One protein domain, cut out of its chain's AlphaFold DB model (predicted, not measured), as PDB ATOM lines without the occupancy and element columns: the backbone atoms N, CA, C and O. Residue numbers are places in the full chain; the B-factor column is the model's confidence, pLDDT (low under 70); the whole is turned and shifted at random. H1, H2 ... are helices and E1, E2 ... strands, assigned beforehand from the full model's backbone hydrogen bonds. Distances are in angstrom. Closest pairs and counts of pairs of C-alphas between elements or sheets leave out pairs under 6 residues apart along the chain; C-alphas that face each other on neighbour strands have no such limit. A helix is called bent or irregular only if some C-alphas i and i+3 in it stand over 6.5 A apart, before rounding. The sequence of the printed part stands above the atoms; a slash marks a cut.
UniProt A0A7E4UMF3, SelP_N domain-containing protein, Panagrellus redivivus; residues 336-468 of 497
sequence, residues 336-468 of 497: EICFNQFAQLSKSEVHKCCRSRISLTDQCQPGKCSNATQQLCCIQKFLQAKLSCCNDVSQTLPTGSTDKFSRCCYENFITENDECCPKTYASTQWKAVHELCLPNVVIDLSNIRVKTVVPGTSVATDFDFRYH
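Overview. This is residues 336 to 468 of the 497 residues of the protein "SelP_N domain-containing protein" of Panagrellus redivivus (UniProt A0A7E4UMF3). A small hairpin of strands, E2 and E3, sits at the first end of the long helix H3, which runs through the middle. H5 packs beside H3, H6 folds back beside H5, H1 and H2 make a small head off to one side, and residues 397 to 402 stick out. The printed part has 133 residues, with six named helices and three named strands in the order H1 H2 H3 H4 H5 H6 E1 E2 E3; the class is mostly helix, with helices holding 58 and strands 14 of the 72 residues in named elements, and the sheet E2 - E3 is antiparallel. It is compact, with radius of gyration of the C-alphas 15.6 A and spans of 52 by 37 by 30 A.

Along the chain. E2 is residues 449 to 453 and E3 460 to 464, ending at C-alpha 464 (47.175, -12.686, 13.612). H3 is residues 374 to 390, 24.0 A long, H5 404 to 413, 14.1 A, and H6 423 to 436, 18.4 A. H6 is irregular: C-alphas 432 and 435 are 7.9 A apart. H1 is residues 336 to 344, beginning at C-alpha 336 (46.669, -24.006, 28.610), H2 352 to 355, H4 393 to 396 and E1 441 to 444.

Arrangement. In the hairpin E2 and E3, N 452 and O 461 are 2.8 A apart, within hydrogen-bond range. The closest C-alphas of E2 and H3, Val 450 and Leu 376, are 6.5 A apart. H3 touches H5, closest C-alphas Ala 385 and Asn 412 at 4.9 A, opposite ways at a shallow tilt of 34.8 degrees, only just short of steep. H5 and H6, a helical hairpin, touch, closest C-alphas Phe 413 and Ala 426 at 7.0 A. H4 is close to H5 but not clearly touching, closest C-alphas Gln 395 and Phe 405 at 6.5 A. H1 and H2 are close but not clearly touching, closest C-alphas Cys 338 and Cys 354 at 5.0 A; both are apart from H3. E1 pairs with no named strand; its Ile 443 and Leu 436 of H6 are their closest C-alphas, 6.6 A apart. Every O i to N i+4 pair is within hydrogen-bond range in H1, H3 and H5, and 6 of 10 in H6; H2 and H4 are too short for such a pair.

Size, cuts and confidence. The C-alphas farthest apart, Thr 399 and Ser 458, are 52.5 A apart. The printed part has no cut, and the link from H2 to H3 is long, with 18 residues. Mean pLDDT of the printed part is 85.2; residues 454 to 460 and 468 are under 70.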
ATOM      1  N   GLU A 336      45.831 -24.927  27.824       82.81
ATOM      2  CA  GLU A 336      46.669 -24.006  28.610       82.81
ATOM      3  C   GLU A 336      48.032 -24.605  28.952       82.81
ATOM      4  O   GLU A 336      49.056 -23.938  28.809       82.81
ATOM      5  N   ILE A 337      48.072 -25.871  29.378       85.50
ATOM      6  CA  ILE A 337      49.334 -26.547  29.694       85.50
ATOM      7  C   ILE A 337      50.202 -26.614  28.441       85.50
ATOM      8  O   ILE A 337      51.386 -26.278  28.473       85.50
ATOM      9  N   CYS A 338      49.604 -26.994  27.316       85.38
ATOM     10  CA  CYS A 338      50.313 -27.064  26.053       85.38
ATOM     11  C   CYS A 338      50.691 -25.684  25.517       85.38
ATOM     12  O   CYS A 338      51.822 -25.513  25.065       85.38
ATOM     13  N   PHE A 339      49.809 -24.688  25.623       85.19
ATOM     14  CA  PHE A 339      50.094 -23.309  25.229       85.19
ATOM     15  C   PHE A 339      51.321 -22.763  25.962       85.19
ATOM     16  O   PHE A 339      52.241 -22.240  25.332       85.19
ATOM     17  N   ASN A 340      51.367 -22.960  27.280       83.69
ATOM     18  CA  ASN A 340      52.469 -22.522  28.124       83.69
ATOM     19  C   ASN A 340      53.767 -23.280  27.834       83.69
ATOM     20  O   ASN A 340      54.821 -22.653  27.729       83.69
ATOM     21  N   GLN A 341      53.712 -24.600  27.612       84.81
ATOM     22  CA  GLN A 341      54.894 -25.357  27.183       84.81
ATOM     23  C   GLN A 341      55.448 -24.835  25.855       84.81
ATOM     24  O   GLN A 341      56.651 -24.628  25.740       84.81
ATOM     25  N   PHE A 342      54.592 -24.553  24.872       83.00
ATOM     26  CA  PHE A 342      55.025 -23.978  23.594       83.00
ATOM     27  C   PHE A 342      55.533 -22.533  23.701       83.00
ATOM     28  O   PHE A 342      56.212 -22.065  22.787       83.00
ATOM     29  N   ALA A 343      55.174 -21.802  24.758       82.50
ATOM     30  CA  ALA A 343      55.672 -20.453  25.009       82.50
ATOM     31  C   ALA A 343      57.049 -20.449  25.694       82.50
ATOM     32  O   ALA A 343      57.817 -19.514  25.490       82.50
ATOM     33  N   GLN A 344      57.356 -21.476  26.493       83.94
ATOM     34  CA  GLN A 344      58.526 -21.486  27.378       83.94
ATOM     35  C   GLN A 344      59.615 -22.485  26.968       83.94
ATOM     36  O   GLN A 344      60.762 -22.326  27.376       83.94
ATOM     37  N   LEU A 345      59.277 -23.513  26.186       83.44
ATOM     38  CA  LEU A 345      60.171 -24.625  25.857       83.44
ATOM     39  C   LEU A 345      60.454 -24.705  24.355       83.44
ATOM     40  O   LEU A 345      59.632 -24.322  23.519       83.44
ATOM     41  N   SER A 346      61.609 -25.271  23.995       79.75
ATOM     42  CA  SER A 346      61.905 -25.599  22.600       79.75
ATOM     43  C   SER A 346      61.070 -26.796  22.117       79.75
ATOM     44  O   SER A 346      60.609 -27.627  22.901       79.75
ATOM     45  N   LYS A 347      60.884 -26.935  20.797       76.19
ATOM     46  CA  LYS A 347      60.023 -27.976  20.191       76.19
ATOM     47  C   LYS A 347      60.378 -29.410  20.624       76.19
ATOM     48  O   LYS A 347      59.489 -30.257  20.676       76.19
ATOM     49  N   SER A 348      61.648 -29.691  20.922       78.56
ATOM     50  CA  SER A 348      62.130 -30.992  21.411       78.56
ATOM     51  C   SER A 348      61.811 -31.257  22.884       78.56
ATOM     52  O   SER A 348      61.736 -32.413  23.287       78.56
ATOM     53  N   GLU A 349      61.606 -30.204  23.673       84.50
ATOM     54  CA  GLU A 349      61.354 -30.269  25.117       84.50
ATOM     55  C   GLU A 349      59.856 -30.299  25.454       84.50
ATOM     56  O   GLU A 349      59.472 -30.704  26.550       84.50
ATOM     57  N   VAL A 350      58.994 -29.922  24.503       83.56
ATOM     58  CA  VAL A 350      57.537 -30.005  24.664       83.56
ATOM     59  C   VAL A 350      57.086 -31.464  24.772       83.56
ATOM     60  O   VAL A 350      57.462 -32.337  23.973       83.56
ATOM     61  N   HIS A 351      56.217 -31.740  25.745       87.69
ATOM     62  CA  HIS A 351      55.737 -33.090  26.009       87.69
ATOM     63  C   HIS A 351      55.020 -33.696  24.790       87.69
ATOM     64  O   HIS A 351      54.349 -33.000  24.023       87.69
ATOM     65  N   LYS A 352      55.120 -35.024  24.619       85.31
ATOM     66  CA  LYS A 352      54.532 -35.750  23.476       85.31
ATOM     67  C   LYS A 352      53.038 -35.447  23.271       85.31
ATOM     68  O   LYS A 352      52.619 -35.268  22.137       85.31
ATOM     69  N   CYS A 353      52.280 -35.311  24.362       84.38
ATOM     70  CA  CYS A 353      50.845 -35.007  24.333       84.38
ATOM     71  C   CYS A 353      50.521 -33.599  23.814       84.38
ATOM     72  O   CYS A 353      49.464 -33.395  23.226       84.38
ATOM     73  N   CYS A 354      51.421 -32.637  24.023       84.19
ATOM     74  CA  CYS A 354      51.261 -31.281  23.510       84.19
ATOM     75  C   CYS A 354      51.736 -31.166  22.067       84.19
ATOM     76  O   CYS A 354      51.108 -30.475  21.273       84.19
ATOM     77  N   ARG A 355      52.779 -31.916  21.684       82.25
ATOM     78  CA  ARG A 355      53.238 -32.003  20.287       82.25
ATOM     79  C   ARG A 355      52.180 -32.558  19.329       82.25
ATOM     80  O   ARG A 355      52.248 -32.270  18.139       82.25
ATOM     81  N   SER A 356      51.226 -33.341  19.826       79.12
ATOM     82  CA  SER A 356      50.110 -33.899  19.054       79.12
ATOM     83  C   SER A 356      48.837 -33.041  19.084       79.12
ATOM     84  O   SER A 356      47.782 -33.528  18.687       79.12
ATOM     85  N   ARG A 357      48.896 -31.800  19.585       82.62
ATOM     86  CA  ARG A 357      47.742 -30.896  19.699       82.62
ATOM     87  C   ARG A 357      48.075 -29.504  19.172       82.62
ATOM     88  O   ARG A 357      49.230 -29.088  19.159       82.62
ATOM     89  N   ILE A 358      47.038 -28.774  18.775       87.94
ATOM     90  CA  ILE A 358      47.130 -27.370  18.365       87.94
ATOM     91  C   ILE A 358      46.535 -26.522  19.476       87.94
ATOM     92  O   ILE A 358      45.371 -26.695  19.811       87.94
ATOM     93  N   SER A 359      47.326 -25.605  20.030       87.62
ATOM     94  CA  SER A 359      46.864 -24.623  21.013       87.62
ATOM     95  C   SER A 359      47.317 -23.230  20.580       87.62
ATOM     96  O   SER A 359      48.514 -22.917  20.568       87.62
ATOM     97  N   LEU A 360      46.352 -22.430  20.126       86.00
ATOM     98  CA  LEU A 360      46.542 -21.073  19.615       86.00
ATOM     99  C   LEU A 360      46.455 -20.039  20.739       86.00
ATOM    100  O   LEU A 360      47.128 -19.015  20.670       86.00
ATOM    101  N   THR A 361      45.651 -20.317  21.763       84.19
ATOM    102  CA  THR A 361      45.401 -19.432  22.903       84.19
ATOM    103  C   THR A 361      45.044 -20.244  24.152       84.19
ATOM    104  O   THR A 361      44.524 -21.355  24.060       84.19
ATOM    105  N   ASP A 362      45.296 -19.667  25.322       83.62
ATOM    106  CA  ASP A 362      44.869 -20.164  26.631       83.62
ATOM    107  C   ASP A 362      43.399 -19.832  26.970       83.62
ATOM    108  O   ASP A 362      42.884 -20.302  27.982       83.62
ATOM    109  N   GLN A 363      42.709 -19.055  26.123       85.38
ATOM    110  CA  GLN A 363      41.321 -18.623  26.338       85.38
ATOM    111  C   GLN A 363      40.274 -19.666  25.939       85.38
ATOM    112  O   GLN A 363      39.116 -19.566  26.334       85.38
ATOM    113  N   CYS A 364      40.650 -20.667  25.145       88.19
ATOM    114  CA  CYS A 364      39.722 -21.677  24.634       88.19
ATOM    115  C   CYS A 364      39.583 -22.851  25.598       88.19
ATOM    116  O   CYS A 364      39.856 -23.999  25.255       88.19
ATOM    117  N   GLN A 365      39.192 -22.532  26.828       85.44
ATOM    118  CA  GLN A 365      38.944 -23.489  27.897       85.44
ATOM    119  C   GLN A 365      37.612 -23.184  28.585       85.44
ATOM    120  O   GLN A 365      37.254 -22.004  28.680       85.44
ATOM    121  N   PRO A 366      36.916 -24.214  29.104       83.94
ATOM    122  CA  PRO A 366      35.707 -24.025  29.899       83.94
ATOM    123  C   PRO A 366      35.910 -22.972  30.997       83.94
ATOM    124  O   PRO A 366      36.931 -22.990  31.690       83.94
ATOM    125  N   GLY A 367      34.980 -22.023  31.116       83.81
ATOM    126  CA  GLY A 367      35.055 -20.904  32.061       83.81
ATOM    127  C   GLY A 367      36.017 -19.753  31.714       83.81
ATOM    128  O   GLY A 367      36.039 -18.764  32.446       83.81
ATOM    129  N   LYS A 368      36.804 -19.833  30.629       84.94
ATOM    130  CA  LYS A 368      37.660 -18.723  30.140       84.94
ATOM    131  C   LYS A 368      37.191 -18.140  28.808       84.94
ATOM    132  O   LYS A 368      37.458 -16.974  28.517       84.94
ATOM    133  N   CYS A 369      36.509 -18.933  27.990       88.62
ATOM    134  CA  CYS A 369      36.015 -18.477  26.701       88.62
ATOM    135  C   CYS A 369      34.774 -17.583  26.834       88.62
ATOM    136  O   CYS A 369      34.031 -17.625  27.808       88.62
ATOM    137  N   SER A 370      34.555 -16.751  25.819       86.19
ATOM    138  CA  SER A 370      33.401 -15.860  25.710       86.19
ATOM    139  C   SER A 370      32.886 -15.827  24.272       86.19
ATOM    140  O   SER A 370      33.539 -16.317  23.347       86.19
ATOM    141  N   ASN A 371      31.752 -15.160  24.047       84.56
ATOM    142  CA  ASN A 371      31.238 -14.922  22.694       84.56
ATOM    143  C   ASN A 371      32.258 -14.198  21.794       84.56
ATOM    144  O   ASN A 371      32.278 -14.420  20.587       84.56
ATOM    145  N   ALA A 372      33.150 -13.382  22.371       83.50
ATOM    146  CA  ALA A 372      34.199 -12.697  21.619       83.50
ATOM    147  C   ALA A 372      35.343 -13.632  21.180       83.50
ATOM    148  O   ALA A 372      36.025 -13.342  20.202       83.50
ATOM    149  N   THR A 373      35.564 -14.752  21.876       87.62
ATOM    150  CA  THR A 373      36.611 -15.732  21.534       87.62
ATOM    151  C   THR A 373      36.065 -16.955  20.800       87.62
ATOM    152  O   THR A 373      36.857 -17.741  20.282       87.62
ATOM    153  N   GLN A 374      34.737 -17.106  20.706       90.25
ATOM    154  CA  GLN A 374      34.056 -18.250  20.087       90.25
ATOM    155  C   GLN A 374      34.609 -18.579  18.694       90.25
ATOM    156  O   GLN A 374      34.914 -19.735  18.401       90.25
ATOM    157  N   GLN A 375      34.819 -17.566  17.846       89.50
ATOM    158  CA  GLN A 375      35.368 -17.774  16.506       89.50
ATOM    159  C   GLN A 375      36.776 -18.388  16.548       89.50
ATOM    160  O   GLN A 375      37.035 -19.371  15.852       89.50
ATOM    161  N   LEU A 376      37.678 -17.838  17.367       90.38
ATOM    162  CA  LEU A 376      39.044 -18.352  17.505       90.38
ATOM    163  C   LEU A 376      39.046 -19.772  18.089       90.38
ATOM    164  O   LEU A 376      39.780 -20.632  17.603       90.38
ATOM    165  N   CYS A 377      38.193 -20.035  19.079       92.25
ATOM    166  CA  CYS A 377      38.095 -21.344  19.717       92.25
ATOM    167  C   CYS A 377      37.542 -22.416  18.786       92.25
ATOM    168  O   CYS A 377      38.083 -23.519  18.734       92.25
ATOM    169  N   CYS A 378      36.553 -22.081  17.961       93.75
ATOM    170  CA  CYS A 378      36.090 -22.991  16.924       93.75
ATOM    171  C   CYS A 378      37.146 -23.251  15.845       93.75
ATOM    172  O   CYS A 378      37.272 -24.387  15.394       93.75
ATOM    173  N   ILE A 379      37.947 -22.250  15.458       93.00
ATOM    174  CA  ILE A 379      39.074 -22.469  14.533       93.00
ATOM    175  C   ILE A 379      40.099 -23.422  15.159       93.00
ATOM    176  O   ILE A 379      40.505 -24.389  14.514       93.00
ATOM    177  N   GLN A 380      40.488 -23.192  16.417       92.94
ATOM    178  CA  GLN A 380      41.392 -24.081  17.151       92.94
ATOM    179  C   GLN A 380      40.853 -25.514  17.183       92.94
ATOM    180  O   GLN A 380      41.569 -26.441  16.805       92.94
ATOM    181  N   LYS A 381      39.580 -25.695  17.546       93.69
ATOM    182  CA  LYS A 381      38.937 -27.009  17.602       93.69
ATOM    183  C   LYS A 381      38.884 -27.700  16.242       93.69
ATOM    184  O   LYS A 381      39.190 -28.884  16.147       93.69
ATOM    185  N   PHE A 382      38.543 -26.977  15.178       95.12
ATOM    186  CA  PHE A 382      38.531 -27.525  13.821       95.12
ATOM    187  C   PHE A 382      39.915 -28.046  13.412       95.12
ATOM    188  O   PHE A 382      40.051 -29.157  12.895       95.12
ATOM    189  N   LEU A 383      40.964 -27.267  13.693       94.12
ATOM    190  CA  LEU A 383      42.343 -27.670  13.425       94.12
ATOM    191  C   LEU A 383      42.756 -28.885  14.266       94.12
ATOM    192  O   LEU A 383      43.397 -29.794  13.741       94.12
ATOM    193  N   GLN A 384      42.365 -28.933  15.543       92.38
ATOM    194  CA  GLN A 384      42.591 -30.089  16.416       92.38
ATOM    195  C   GLN A 384      41.882 -31.348  15.894       92.38
ATOM    196  O   GLN A 384      42.503 -32.408  15.841       92.38
ATOM    197  N   ALA A 385      40.623 -31.234  15.457       94.06
ATOM    198  CA  ALA A 385      39.854 -32.334  14.878       94.06
ATOM    199  C   ALA A 385      40.555 -32.901  13.638       94.06
ATOM    200  O   ALA A 385      40.817 -34.102  13.560       94.06
ATOM    201  N   LYS A 386      40.966 -32.023  12.716       93.94
ATOM    202  CA  LYS A 386      41.731 -32.425  11.535       93.94
ATOM    203  C   LYS A 386      43.056 -33.089  11.910       93.94
ATOM    204  O   LYS A 386      43.366 -34.152  11.381       93.94
ATOM    205  N   LEU A 387      43.830 -32.502  12.826       92.00
ATOM    206  CA  LEU A 387      45.109 -33.063  13.271       92.00
ATOM    207  C   LEU A 387      44.941 -34.450  13.913       92.00
ATOM    208  O   LEU A 387      45.780 -35.324  13.691       92.00
ATOM    209  N   SER A 388      43.872 -34.653  14.686       91.12
ATOM    210  CA  SER A 388      43.532 -35.946  15.286       91.12
ATOM    211  C   SER A 388      43.362 -37.010  14.197       91.12
ATOM    212  O   SER A 388      44.088 -38.004  14.184       91.12
ATOM    213  N   CYS A 389      42.526 -36.731  13.196       92.25
ATOM    214  CA  CYS A 389      42.294 -37.632  12.063       92.25
ATOM    215  C   CYS A 389      43.550 -37.833  11.199       92.25
ATOM    216  O   CYS A 389      43.820 -38.931  10.725       92.25
ATOM    217  N   CYS A 390      44.384 -36.804  11.045       90.69
ATOM    218  CA  CYS A 390      45.664 -36.881  10.335       90.69
ATOM    219  C   CYS A 390      46.685 -37.831  10.981       90.69
ATOM    220  O   CYS A 390      47.605 -38.286  10.294       90.69
ATOM    221  N   ASN A 391      46.541 -38.111  12.280       89.00
ATOM    222  CA  ASN A 391      47.393 -39.030  13.035       89.00
ATOM    223  C   ASN A 391      46.708 -40.368  13.352       89.00
ATOM    224  O   ASN A 391      47.331 -41.222  13.983       89.00
ATOM    225  N   ASP A 392      45.471 -40.574  12.902       88.81
ATOM    226  CA  ASP A 392      44.757 -41.832  13.076       88.81
ATOM    227  C   ASP A 392      45.184 -42.853  12.009       88.81
ATOM    228  O   ASP A 392      44.962 -42.679  10.809       88.81
ATOM    229  N   VAL A 393      45.802 -43.946  12.464       87.62
ATOM    230  CA  VAL A 393      46.279 -45.045  11.612       87.62
ATOM    231  C   VAL A 393      45.118 -45.723  10.879       87.62
ATOM    232  O   VAL A 393      45.304 -46.233   9.778       87.62
ATOM    233  N   SER A 394      43.897 -45.691  11.424       86.50
ATOM    234  CA  SER A 394      42.729 -46.292  10.770       86.50
ATOM    235  C   SER A 394      42.430 -45.666   9.397       86.50
ATOM    236  O   SER A 394      41.845 -46.315   8.525       86.50
ATOM    237  N   GLN A 395      42.915 -44.442   9.159       85.75
ATOM    238  CA  GLN A 395      42.748 -43.720   7.901       85.75
ATOM    239  C   GLN A 395      43.588 -44.296   6.747       85.75
ATOM    240  O   GLN A 395      43.378 -43.903   5.601       85.75
ATOM    241  N   THR A 396      44.517 -45.230   6.995       80.31
ATOM    242  CA  THR A 396      45.247 -45.947   5.926       80.31
ATOM    243  C   THR A 396      44.544 -47.207   5.438       80.31
ATOM    244  O   THR A 396      44.942 -47.766   4.423       80.31
ATOM    245  N   LEU A 397      43.544 -47.692   6.175       76.50
ATOM    246  CA  LEU A 397      42.851 -48.948   5.882       76.50
ATOM    247  C   LEU A 397      41.975 -48.931   4.615       76.50
ATOM    248  O   LEU A 397      41.832 -49.988   3.999       76.50
ATOM    249  N   PRO A 398      41.336 -47.814   4.213       74.19
ATOM    250  CA  PRO A 398      40.510 -47.804   3.011       74.19
ATOM    251  C   PRO A 398      41.344 -48.059   1.752       74.19
ATOM    252  O   PRO A 398      42.366 -47.422   1.538       74.19
ATOM    253  N   THR A 399      40.884 -48.959   0.886       70.31
ATOM    254  CA  THR A 399      41.527 -49.253  -0.409       70.31
ATOM    255  C   THR A 399      40.824 -48.583  -1.592       70.31
ATOM    256  O   THR A 399      41.326 -48.623  -2.712       70.31
ATOM    257  N   GLY A 400      39.676 -47.945  -1.351       76.19
ATOM    258  CA  GLY A 400      38.875 -47.236  -2.347       76.19
ATOM    259  C   GLY A 400      38.313 -45.928  -1.798       76.19
ATOM    260  O   GLY A 400      38.422 -45.649  -0.601       76.19
ATOM    261  N   SER A 401      37.718 -45.121  -2.680       82.38
ATOM    262  CA  SER A 401      37.220 -43.792  -2.324       82.38
ATOM    263  C   SER A 401      36.228 -43.836  -1.155       82.38
ATOM    264  O   SER A 401      35.329 -44.677  -1.130       82.38
ATOM    265  N   THR A 402      36.368 -42.930  -0.188       88.38
ATOM    266  CA  THR A 402      35.588 -42.954   1.063       88.38
ATOM    267  C   THR A 402      35.392 -41.548   1.640       88.38
ATOM    268  O   THR A 402      36.011 -40.601   1.181       88.38
ATOM    269  N   ASP A 403      34.521 -41.385   2.632       89.56
ATOM    270  CA  ASP A 403      34.323 -40.147   3.400       89.56
ATOM    271  C   ASP A 403      34.835 -40.264   4.848       89.56
ATOM    272  O   ASP A 403      34.679 -39.334   5.637       89.56
ATOM    273  N   LYS A 404      35.451 -41.400   5.214       90.75
ATOM    274  CA  LYS A 404      35.886 -41.715   6.587       90.75
ATOM    275  C   LYS A 404      36.745 -40.626   7.221       90.75
ATOM    276  O   LYS A 404      36.562 -40.332   8.400       90.75
ATOM    277  N   PHE A 405      37.641 -40.008   6.453       92.81
ATOM    278  CA  PHE A 405      38.489 -38.944   6.976       92.81
ATOM    279  C   PHE A 405      37.668 -37.694   7.318       92.81
ATOM    280  O   PHE A 405      37.775 -37.148   8.416       92.81
ATOM    281  N   SER A 406      36.810 -37.255   6.390       93.62
ATOM    282  CA  SER A 406      35.949 -36.089   6.604       93.62
ATOM    283  C   SER A 406      34.919 -36.344   7.712       93.62
ATOM    284  O   SER A 406      34.631 -35.449   8.505       93.62
ATOM    285  N   ARG A 407      34.427 -37.581   7.841       93.75
ATOM    286  CA  ARG A 407      33.551 -38.001   8.939       93.75
ATOM    287  C   ARG A 407      34.262 -37.975  10.293       93.75
ATOM    288  O   ARG A 407      33.718 -37.413  11.235       93.75
ATOM    289  N   CYS A 408      35.498 -38.476  10.373       94.19
ATOM    290  CA  CYS A 408      36.325 -38.352  11.578       94.19
ATOM    291  C   CYS A 408      36.459 -36.882  12.007       94.19
ATOM    292  O   CYS A 408      36.288 -36.552  13.181       94.19
ATOM    293  N   CYS A 409      36.710 -35.978  11.053       95.06
ATOM    294  CA  CYS A 409      36.773 -34.549  11.341       95.06
ATOM    295  C   CYS A 409      35.453 -34.011  11.911       95.06
ATOM    296  O   CYS A 409      35.475 -33.276  12.895       95.06
ATOM    297  N   TYR A 410      34.320 -34.367  11.297       95.12
ATOM    298  CA  TYR A 410      32.989 -33.947  11.738       95.12
ATOM    299  C   TYR A 410      32.727 -34.362  13.187       95.12
ATOM    300  O   TYR A 410      32.376 -33.521  14.010       95.12
ATOM    301  N   GLU A 411      32.964 -35.636  13.505       93.62
ATOM    302  CA  GLU A 411      32.723 -36.219  14.830       93.62
ATOM    303  C   GLU A 411      33.611 -35.595  15.918       93.62
ATOM    304  O   GLU A 411      33.183 -35.443  17.059       93.62
ATOM    305  N   ASN A 412      34.836 -35.184  15.573       93.00
ATOM    306  CA  ASN A 412      35.737 -34.508  16.511       93.00
ATOM    307  C   ASN A 412      35.470 -32.994  16.625       93.00
ATOM    308  O   ASN A 412      35.822 -32.375  17.629       93.00
ATOM    309  N   PHE A 413      34.879 -32.371  15.604       95.00
ATOM    310  CA  PHE A 413      34.609 -30.933  15.591       95.00
ATOM    311  C   PHE A 413      33.253 -30.583  16.216       95.00
ATOM    312  O   PHE A 413      33.151 -29.628  16.991       95.00
ATOM    313  N   ILE A 414      32.213 -31.352  15.903       93.69
ATOM    314  CA  ILE A 414      30.848 -31.112  16.369       93.69
ATOM    315  C   ILE A 414      30.571 -32.039  17.547       93.69
ATOM    316  O   ILE A 414      30.339 -33.231  17.380       93.69
ATOM    317  N   THR A 415      30.576 -31.470  18.748       89.19
ATOM    318  CA  THR A 415      30.331 -32.192  20.003       89.19
ATOM    319  C   THR A 415      29.232 -31.488  20.792       89.19
ATOM    320  O   THR A 415      29.163 -30.261  20.766       89.19
ATOM    321  N   GLU A 416      28.407 -32.237  21.525       83.44
ATOM    322  CA  GLU A 416      27.244 -31.688  22.245       83.44
ATOM    323  C   GLU A 416      27.625 -30.682  23.347       83.44
ATOM    324  O   GLU A 416      27.006 -29.629  23.463       83.44
ATOM    325  N   ASN A 417      28.681 -30.967  24.118       83.62
ATOM    326  CA  ASN A 417      28.983 -30.259  25.370       83.62
ATOM    327  C   ASN A 417      30.267 -29.417  25.295       83.62
ATOM    328  O   ASN A 417      31.154 -29.561  26.134       83.62
ATOM    329  N   ASP A 418      30.397 -28.568  24.276       88.31
ATOM    330  CA  ASP A 418      31.525 -27.636  24.167       88.31
ATOM    331  C   ASP A 418      31.078 -26.194  24.432       88.31
ATOM    332  O   ASP A 418      30.348 -25.596  23.644       88.31
ATOM    333  N   GLU A 419      31.534 -25.644  25.558       90.88
ATOM    334  CA  GLU A 419      31.241 -24.277  25.997       90.88
ATOM    335  C   GLU A 419      31.862 -23.217  25.070       90.88
ATOM    336  O   GLU A 419      31.255 -22.182  24.800       90.88
ATOM    337  N   CYS A 420      33.056 -23.483  24.535       91.44
ATOM    338  CA  CYS A 420      33.836 -22.515  23.762       91.44
ATOM    339  C   CYS A 420      33.572 -22.590  22.258       91.44
ATOM    340  O   CYS A 420      33.767 -21.605  21.542       91.44
ATOM    341  N   CYS A 421      33.126 -23.747  21.776       94.50
ATOM    342  CA  CYS A 421      32.628 -23.946  20.426       94.50
ATOM    343  C   CYS A 421      31.303 -24.729  20.436       94.50
ATOM    344  O   CYS A 421      31.291 -25.927  20.129       94.50
ATOM    345  N   PRO A 422      30.180 -24.058  20.761       93.62
ATOM    346  CA  PRO A 422      28.870 -24.692  20.854       93.62
ATOM    347  C   PRO A 422      28.467 -25.406  19.564       93.62
ATOM    348  O   PRO A 422      28.714 -24.900  18.465       93.62
ATOM    349  N   LYS A 423      27.771 -26.543  19.698       92.50
ATOM    350  CA  LYS A 423      27.290 -27.364  18.573       92.50
ATOM    351  C   LYS A 423      26.574 -26.540  17.504       92.50
ATOM    352  O   LYS A 423      26.867 -26.696  16.328       92.50
ATOM    353  N   THR A 424      25.690 -25.624  17.895       89.81
ATOM    354  CA  THR A 424      24.935 -24.768  16.961       89.81
ATOM    355  C   THR A 424      25.850 -23.944  16.051       89.81
ATOM    356  O   THR A 424      25.647 -23.884  14.833       89.81
ATOM    357  N   TYR A 425      26.903 -23.360  16.625       90.94
ATOM    358  CA  TYR A 425      27.903 -22.610  15.881       90.94
ATOM    359  C   TYR A 425      28.771 -23.553  15.041       90.94
ATOM    360  O   TYR A 425      28.913 -23.342  13.838       90.94
ATOM    361  N   ALA A 426      29.290 -24.633  15.634       92.25
ATOM    362  CA  ALA A 426      30.142 -25.610  14.954       92.25
ATOM    363  C   ALA A 426      29.449 -26.251  13.738       92.25
ATOM    364  O   ALA A 426      30.013 -26.270  12.646       92.25
ATOM    365  N   SER A 427      28.197 -26.697  13.876       89.56
ATOM    366  CA  SER A 427      27.400 -27.262  12.782       89.56
ATOM    367  C   SER A 427      27.156 -26.259  11.658       89.56
ATOM    368  O   SER A 427      27.197 -26.624  10.484       89.56
ATOM    369  N   THR A 428      26.941 -24.985  11.997       88.12
ATOM    370  CA  THR A 428      26.794 -23.920  10.999       88.12
ATOM    371  C   THR A 428      28.105 -23.682  10.254       88.12
ATOM    372  O   THR A 428      28.106 -23.615   9.027       88.12
ATOM    373  N   GLN A 429      29.230 -23.623  10.974       88.88
ATOM    374  CA  GLN A 429      30.547 -23.451  10.358       88.88
ATOM    375  C   GLN A 429      30.919 -24.635   9.470       88.88
ATOM    376  O   GLN A 429      31.424 -24.429   8.369       88.88
ATOM    377  N   TRP A 430      30.630 -25.868   9.897       91.69
ATOM    378  CA  TRP A 430      30.960 -27.075   9.143       91.69
ATOM    379  C   TRP A 430      30.408 -27.044   7.714       91.69
ATOM    380  O   TRP A 430      31.128 -27.379   6.777       91.69
ATOM    381  N   LYS A 431      29.182 -26.536   7.524       87.94
ATOM    382  CA  LYS A 431      28.565 -26.365   6.195       87.94
ATOM    383  C   LYS A 431      29.388 -25.487   5.246       87.94
ATOM    384  O   LYS A 431      29.275 -25.648   4.040       87.94
ATOM    385  N   ALA A 432      30.201 -24.575   5.776       84.31
ATOM    386  CA  ALA A 432      31.059 -23.695   4.988       84.31
ATOM    387  C   ALA A 432      32.498 -24.218   4.837       84.31
ATOM    388  O   ALA A 432      33.179 -23.842   3.886       84.31
ATOM    389  N   VAL A 433      32.982 -25.047   5.771       88.44
ATOM    390  CA  VAL A 433      34.410 -25.414   5.858       88.44
ATOM    391  C   VAL A 433      34.704 -26.908   5.717       88.44
ATOM    392  O   VAL A 433      35.868 -27.294   5.795       88.44
ATOM    393  N   HIS A 434      33.702 -27.764   5.496       89.88
ATOM    394  CA  HIS A 434      33.888 -29.221   5.418       89.88
ATOM    395  C   HIS A 434      34.946 -29.646   4.381       89.88
ATOM    396  O   HIS A 434      35.707 -30.581   4.631       89.88
ATOM    397  N   GLU A 435      35.072 -28.926   3.260       88.75
ATOM    398  CA  GLU A 435      36.077 -29.195   2.212       88.75
ATOM    399  C   GLU A 435      37.518 -28.945   2.682       88.75
ATOM    400  O   GLU A 435      38.468 -29.501   2.132       88.75
ATOM    401  N   LEU A 436      37.698 -28.135   3.731       91.19
ATOM    402  CA  LEU A 436      39.005 -27.892   4.335       91.19
ATOM    403  C   LEU A 436      39.491 -29.097   5.151       91.19
ATOM    404  O   LEU A 436      40.696 -29.217   5.402       91.19
ATOM    405  N   CYS A 437      38.594 -30.007   5.549       91.94
ATOM    406  CA  CYS A 437      38.922 -31.198   6.331       91.94
ATOM    407  C   CYS A 437      39.127 -32.443   5.465       91.94
ATOM    408  O   CYS A 437      38.515 -33.488   5.669       91.94
ATOM    409  N   LEU A 438      40.037 -32.322   4.499       91.69
ATOM    410  CA  LEU A 438      40.547 -33.429   3.695       91.69
ATOM    411  C   LEU A 438      42.057 -33.595   3.942       91.69
ATOM    412  O   LEU A 438      42.741 -32.598   4.211       91.69
ATOM    413  N   PRO A 439      42.606 -34.820   3.834       88.31
ATOM    414  CA  PRO A 439      43.999 -35.098   4.201       88.31
ATOM    415  C   PRO A 439      45.004 -34.427   3.254       88.31
ATOM    416  O   PRO A 439      46.104 -34.078   3.668       88.31
ATOM    417  N   ASN A 440      44.603 -34.196   1.998       86.44
ATOM    418  CA  ASN A 440      45.433 -33.571   0.961       86.44
ATOM    419  C   ASN A 440      45.228 -32.056   0.834       86.44
ATOM    420  O   ASN A 440      45.896 -31.408   0.027       86.44
ATOM    421  N   VAL A 441      44.298 -31.484   1.598       87.81
ATOM    422  CA  VAL A 441      44.048 -30.042   1.593       87.81
ATOM    423  C   VAL A 441      44.931 -29.397   2.645       87.81
ATOM    424  O   VAL A 441      44.825 -29.714   3.828       87.81
ATOM    425  N   VAL A 442      45.785 -28.469   2.230       84.81
ATOM    426  CA  VAL A 442      46.542 -27.623   3.153       84.81
ATOM    427  C   VAL A 442      45.725 -26.364   3.412       84.81
ATOM    428  O   VAL A 442      45.249 -25.721   2.475       84.81
ATOM    429  N   ILE A 443      45.527 -26.047   4.691       87.12
ATOM    430  CA  ILE A 443      44.821 -24.844   5.135       87.12
ATOM    431  C   ILE A 443      45.883 -23.780   5.357       87.12
ATOM    432  O   ILE A 443      46.780 -24.016   6.154       87.12
ATOM    433  N   ASP A 444      45.781 -22.641   4.684       84.06
ATOM    434  CA  ASP A 444      46.644 -21.484   4.893       84.06
ATOM    435  C   ASP A 444      45.856 -20.373   5.596       84.06
ATOM    436  O   ASP A 444      44.960 -19.739   5.031       84.06
ATOM    437  N   LEU A 445      46.196 -20.156   6.867       86.19
ATOM    438  CA  LEU A 445      45.589 -19.125   7.702       86.19
ATOM    439  C   LEU A 445      46.423 -17.840   7.749       86.19
ATOM    440  O   LEU A 445      46.060 -16.921   8.471       86.19
ATOM    441  N   SER A 446      47.508 -17.716   6.979       81.38
ATOM    442  CA  SER A 446      48.406 -16.552   7.038       81.38
ATOM    443  C   SER A 446      47.720 -15.214   6.732       81.38
ATOM    444  O   SER A 446      48.174 -14.172   7.178       81.38
ATOM    445  N   ASN A 447      46.596 -15.191   6.023       76.44
ATOM    446  CA  ASN A 447      45.863 -13.946   5.761       76.44
ATOM    447  C   ASN A 447      44.682 -13.726   6.716       76.44
ATOM    448  O   ASN A 447      43.890 -12.797   6.529       76.44
ATOM    449  N   ILE A 448      44.558 -14.572   7.741       80.12
ATOM    450  CA  ILE A 448      43.461 -14.545   8.696       80.12
ATOM    451  C   ILE A 448      43.825 -13.712   9.916       80.12
ATOM    452  O   ILE A 448      44.878 -13.873  10.532       80.12
ATOM    453  N   ARG A 449      42.893 -12.828  10.270       81.44
ATOM    454  CA  ARG A 449      42.893 -12.055  11.507       81.44
ATOM    455  C   ARG A 449      41.539 -12.238  12.164       81.44
ATOM    456  O   ARG A 449      40.515 -12.005  11.523       81.44
ATOM    457  N   VAL A 450      41.542 -12.692  13.408       82.81
ATOM    458  CA  VAL A 450      40.320 -12.896  14.194       82.81
ATOM    459  C   VAL A 450      40.325 -11.887  15.323       82.81
ATOM    460  O   VAL A 450      41.309 -11.801  16.050       82.81
ATOM    461  N   LYS A 451      39.244 -11.124  15.477       77.44
ATOM    462  CA  LYS A 451      39.114 -10.216  16.616       77.44
ATOM    463  C   LYS A 451      38.990 -11.041  17.891       77.44
ATOM    464  O   LYS A 451      38.142 -11.922  17.972       77.44
ATOM    465  N   THR A 452      39.827 -10.749  18.870       76.69
ATOM    466  CA  THR A 452      39.795 -11.329  20.212       76.69
ATOM    467  C   THR A 452      39.806 -10.213  21.239       76.69
ATOM    468  O   THR A 452      40.052  -9.054  20.908       76.69
ATOM    469  N   VAL A 453      39.531 -10.544  22.493       72.12
ATOM    470  CA  VAL A 453      39.658  -9.609  23.610       72.12
ATOM    471  C   VAL A 453      40.857 -10.031  24.444       72.12
ATOM    472  O   VAL A 453      41.040 -11.223  24.700       72.12
ATOM    473  N   VAL A 454      41.689  -9.066  24.844       68.69
ATOM    474  CA  VAL A 454      42.830  -9.353  25.718       68.69
ATOM    475  C   VAL A 454      42.299  -9.785  27.089       68.69
ATOM    476  O   VAL A 454      41.456  -9.076  27.652       68.69
ATOM    477  N   PRO A 455      42.789 -10.905  27.648       63.84
ATOM    478  CA  PRO A 455      42.288 -11.440  28.909       63.84
ATOM    479  C   PRO A 455      42.335 -10.389  30.023       63.84
ATOM    480  O   PRO A 455      43.349  -9.718  30.206       63.84
ATOM    481  N   GLY A 456      41.230 -10.223  30.755       62.38
ATOM    482  CA  GLY A 456      41.127  -9.244  31.844       62.38
ATOM    483  C   GLY A 456      40.971  -7.782  31.405       62.38
ATOM    484  O   GLY A 456      41.034  -6.890  32.249       62.38
ATOM    485  N   THR A 457      40.751  -7.511  30.116       61.16
ATOM    486  CA  THR A 457      40.503  -6.156  29.595       61.16
ATOM    487  C   THR A 457      39.296  -6.135  28.658       61.16
ATOM    488  O   THR A 457      38.838  -7.177  28.202       61.16
ATOM    489  N   SER A 458      38.794  -4.946  28.322       61.38
ATOM    490  CA  SER A 458      37.800  -4.744  27.256       61.38
ATOM    491  C   SER A 458      38.435  -4.410  25.898       61.38
ATOM    492  O   SER A 458      37.738  -3.999  24.970       61.38
ATOM    493  N   VAL A 459      39.761  -4.532  25.772       67.19
ATOM    494  CA  VAL A 459      40.484  -4.129  24.564       67.19
ATOM    495  C   VAL A 459      40.407  -5.248  23.532       67.19
ATOM    496  O   VAL A 459      40.910  -6.351  23.754       67.19
ATOM    497  N   ALA A 460      39.790  -4.946  22.388       68.00
ATOM    498  CA  ALA A 460      39.780  -5.835  21.238       68.00
ATOM    499  C   ALA A 460      41.124  -5.766  20.494       68.00
ATOM    500  O   ALA A 460      41.584  -4.686  20.120       68.00
ATOM    501  N   THR A 461      41.734  -6.920  20.255       75.75
ATOM    502  CA  THR A 461      42.972  -7.089  19.488       75.75
ATOM    503  C   THR A 461      42.775  -8.114  18.385       75.75
ATOM    504  O   THR A 461      41.971  -9.028  18.525       75.75
ATOM    505  N   ASP A 462      43.532  -8.008  17.299       77.62
ATOM    506  CA  ASP A 462      43.495  -9.016  16.241       77.62
ATOM    507  C   ASP A 462      44.471 -10.159  16.560       77.62
ATOM    508  O   ASP A 462      45.679  -9.944  16.678       77.62
ATOM    509  N   PHE A 463      43.966 -11.389  16.648       80.06
ATOM    510  CA  PHE A 463      44.784 -12.595  16.603       80.06
ATOM    511  C   PHE A 463      45.250 -12.825  15.164       80.06
ATOM    512  O   PHE A 463      44.458 -13.180  14.286       80.06
ATOM    513  N   ASP A 464      46.539 -12.589  14.924       80.31
ATOM    514  CA  ASP A 464      47.175 -12.686  13.612       80.31
ATOM    515  C   ASP A 464      47.882 -14.038  13.452       80.31
ATOM    516  O   ASP A 464      48.907 -14.334  14.077       80.31
ATOM    517  N   PHE A 465      47.330 -14.867  12.571       82.56
ATOM    518  CA  PHE A 465      47.807 -16.224  12.323       82.56
ATOM    519  C   PHE A 465      49.194 -16.274  11.654       82.56
ATOM    520  O   PHE A 465      49.823 -17.335  11.671       82.56
ATOM    521  N   ARG A 466      49.722 -15.158  11.121       76.94
ATOM    522  CA  ARG A 466      51.083 -15.090  10.538       76.94
ATOM    523  C   ARG A 466      52.165 -15.280  11.580       76.94
ATOM    524  O   ARG A 466      53.137 -15.990  11.337       76.94
ATOM    525  N   TYR A 467      51.998 -14.643  12.734       70.44
ATOM    526  CA  TYR A 467      52.976 -14.716  13.818       70.44
ATOM    527  C   TYR A 467      52.886 -16.045  14.570       70.44
ATOM    528  O   TYR A 467      53.844 -16.477  15.209       70.44
ATOM    529  N   HIS A 468      51.757 -16.741  14.435       69.12
ATOM    530  CA  HIS A 468      51.473 -17.989  15.122       69.12
ATOM    531  C   HIS A 468      51.342 -19.150  14.135       69.12
ATOM    532  O   HIS A 468      50.285 -19.759  14.053       69.12
TER     533      HIS A 468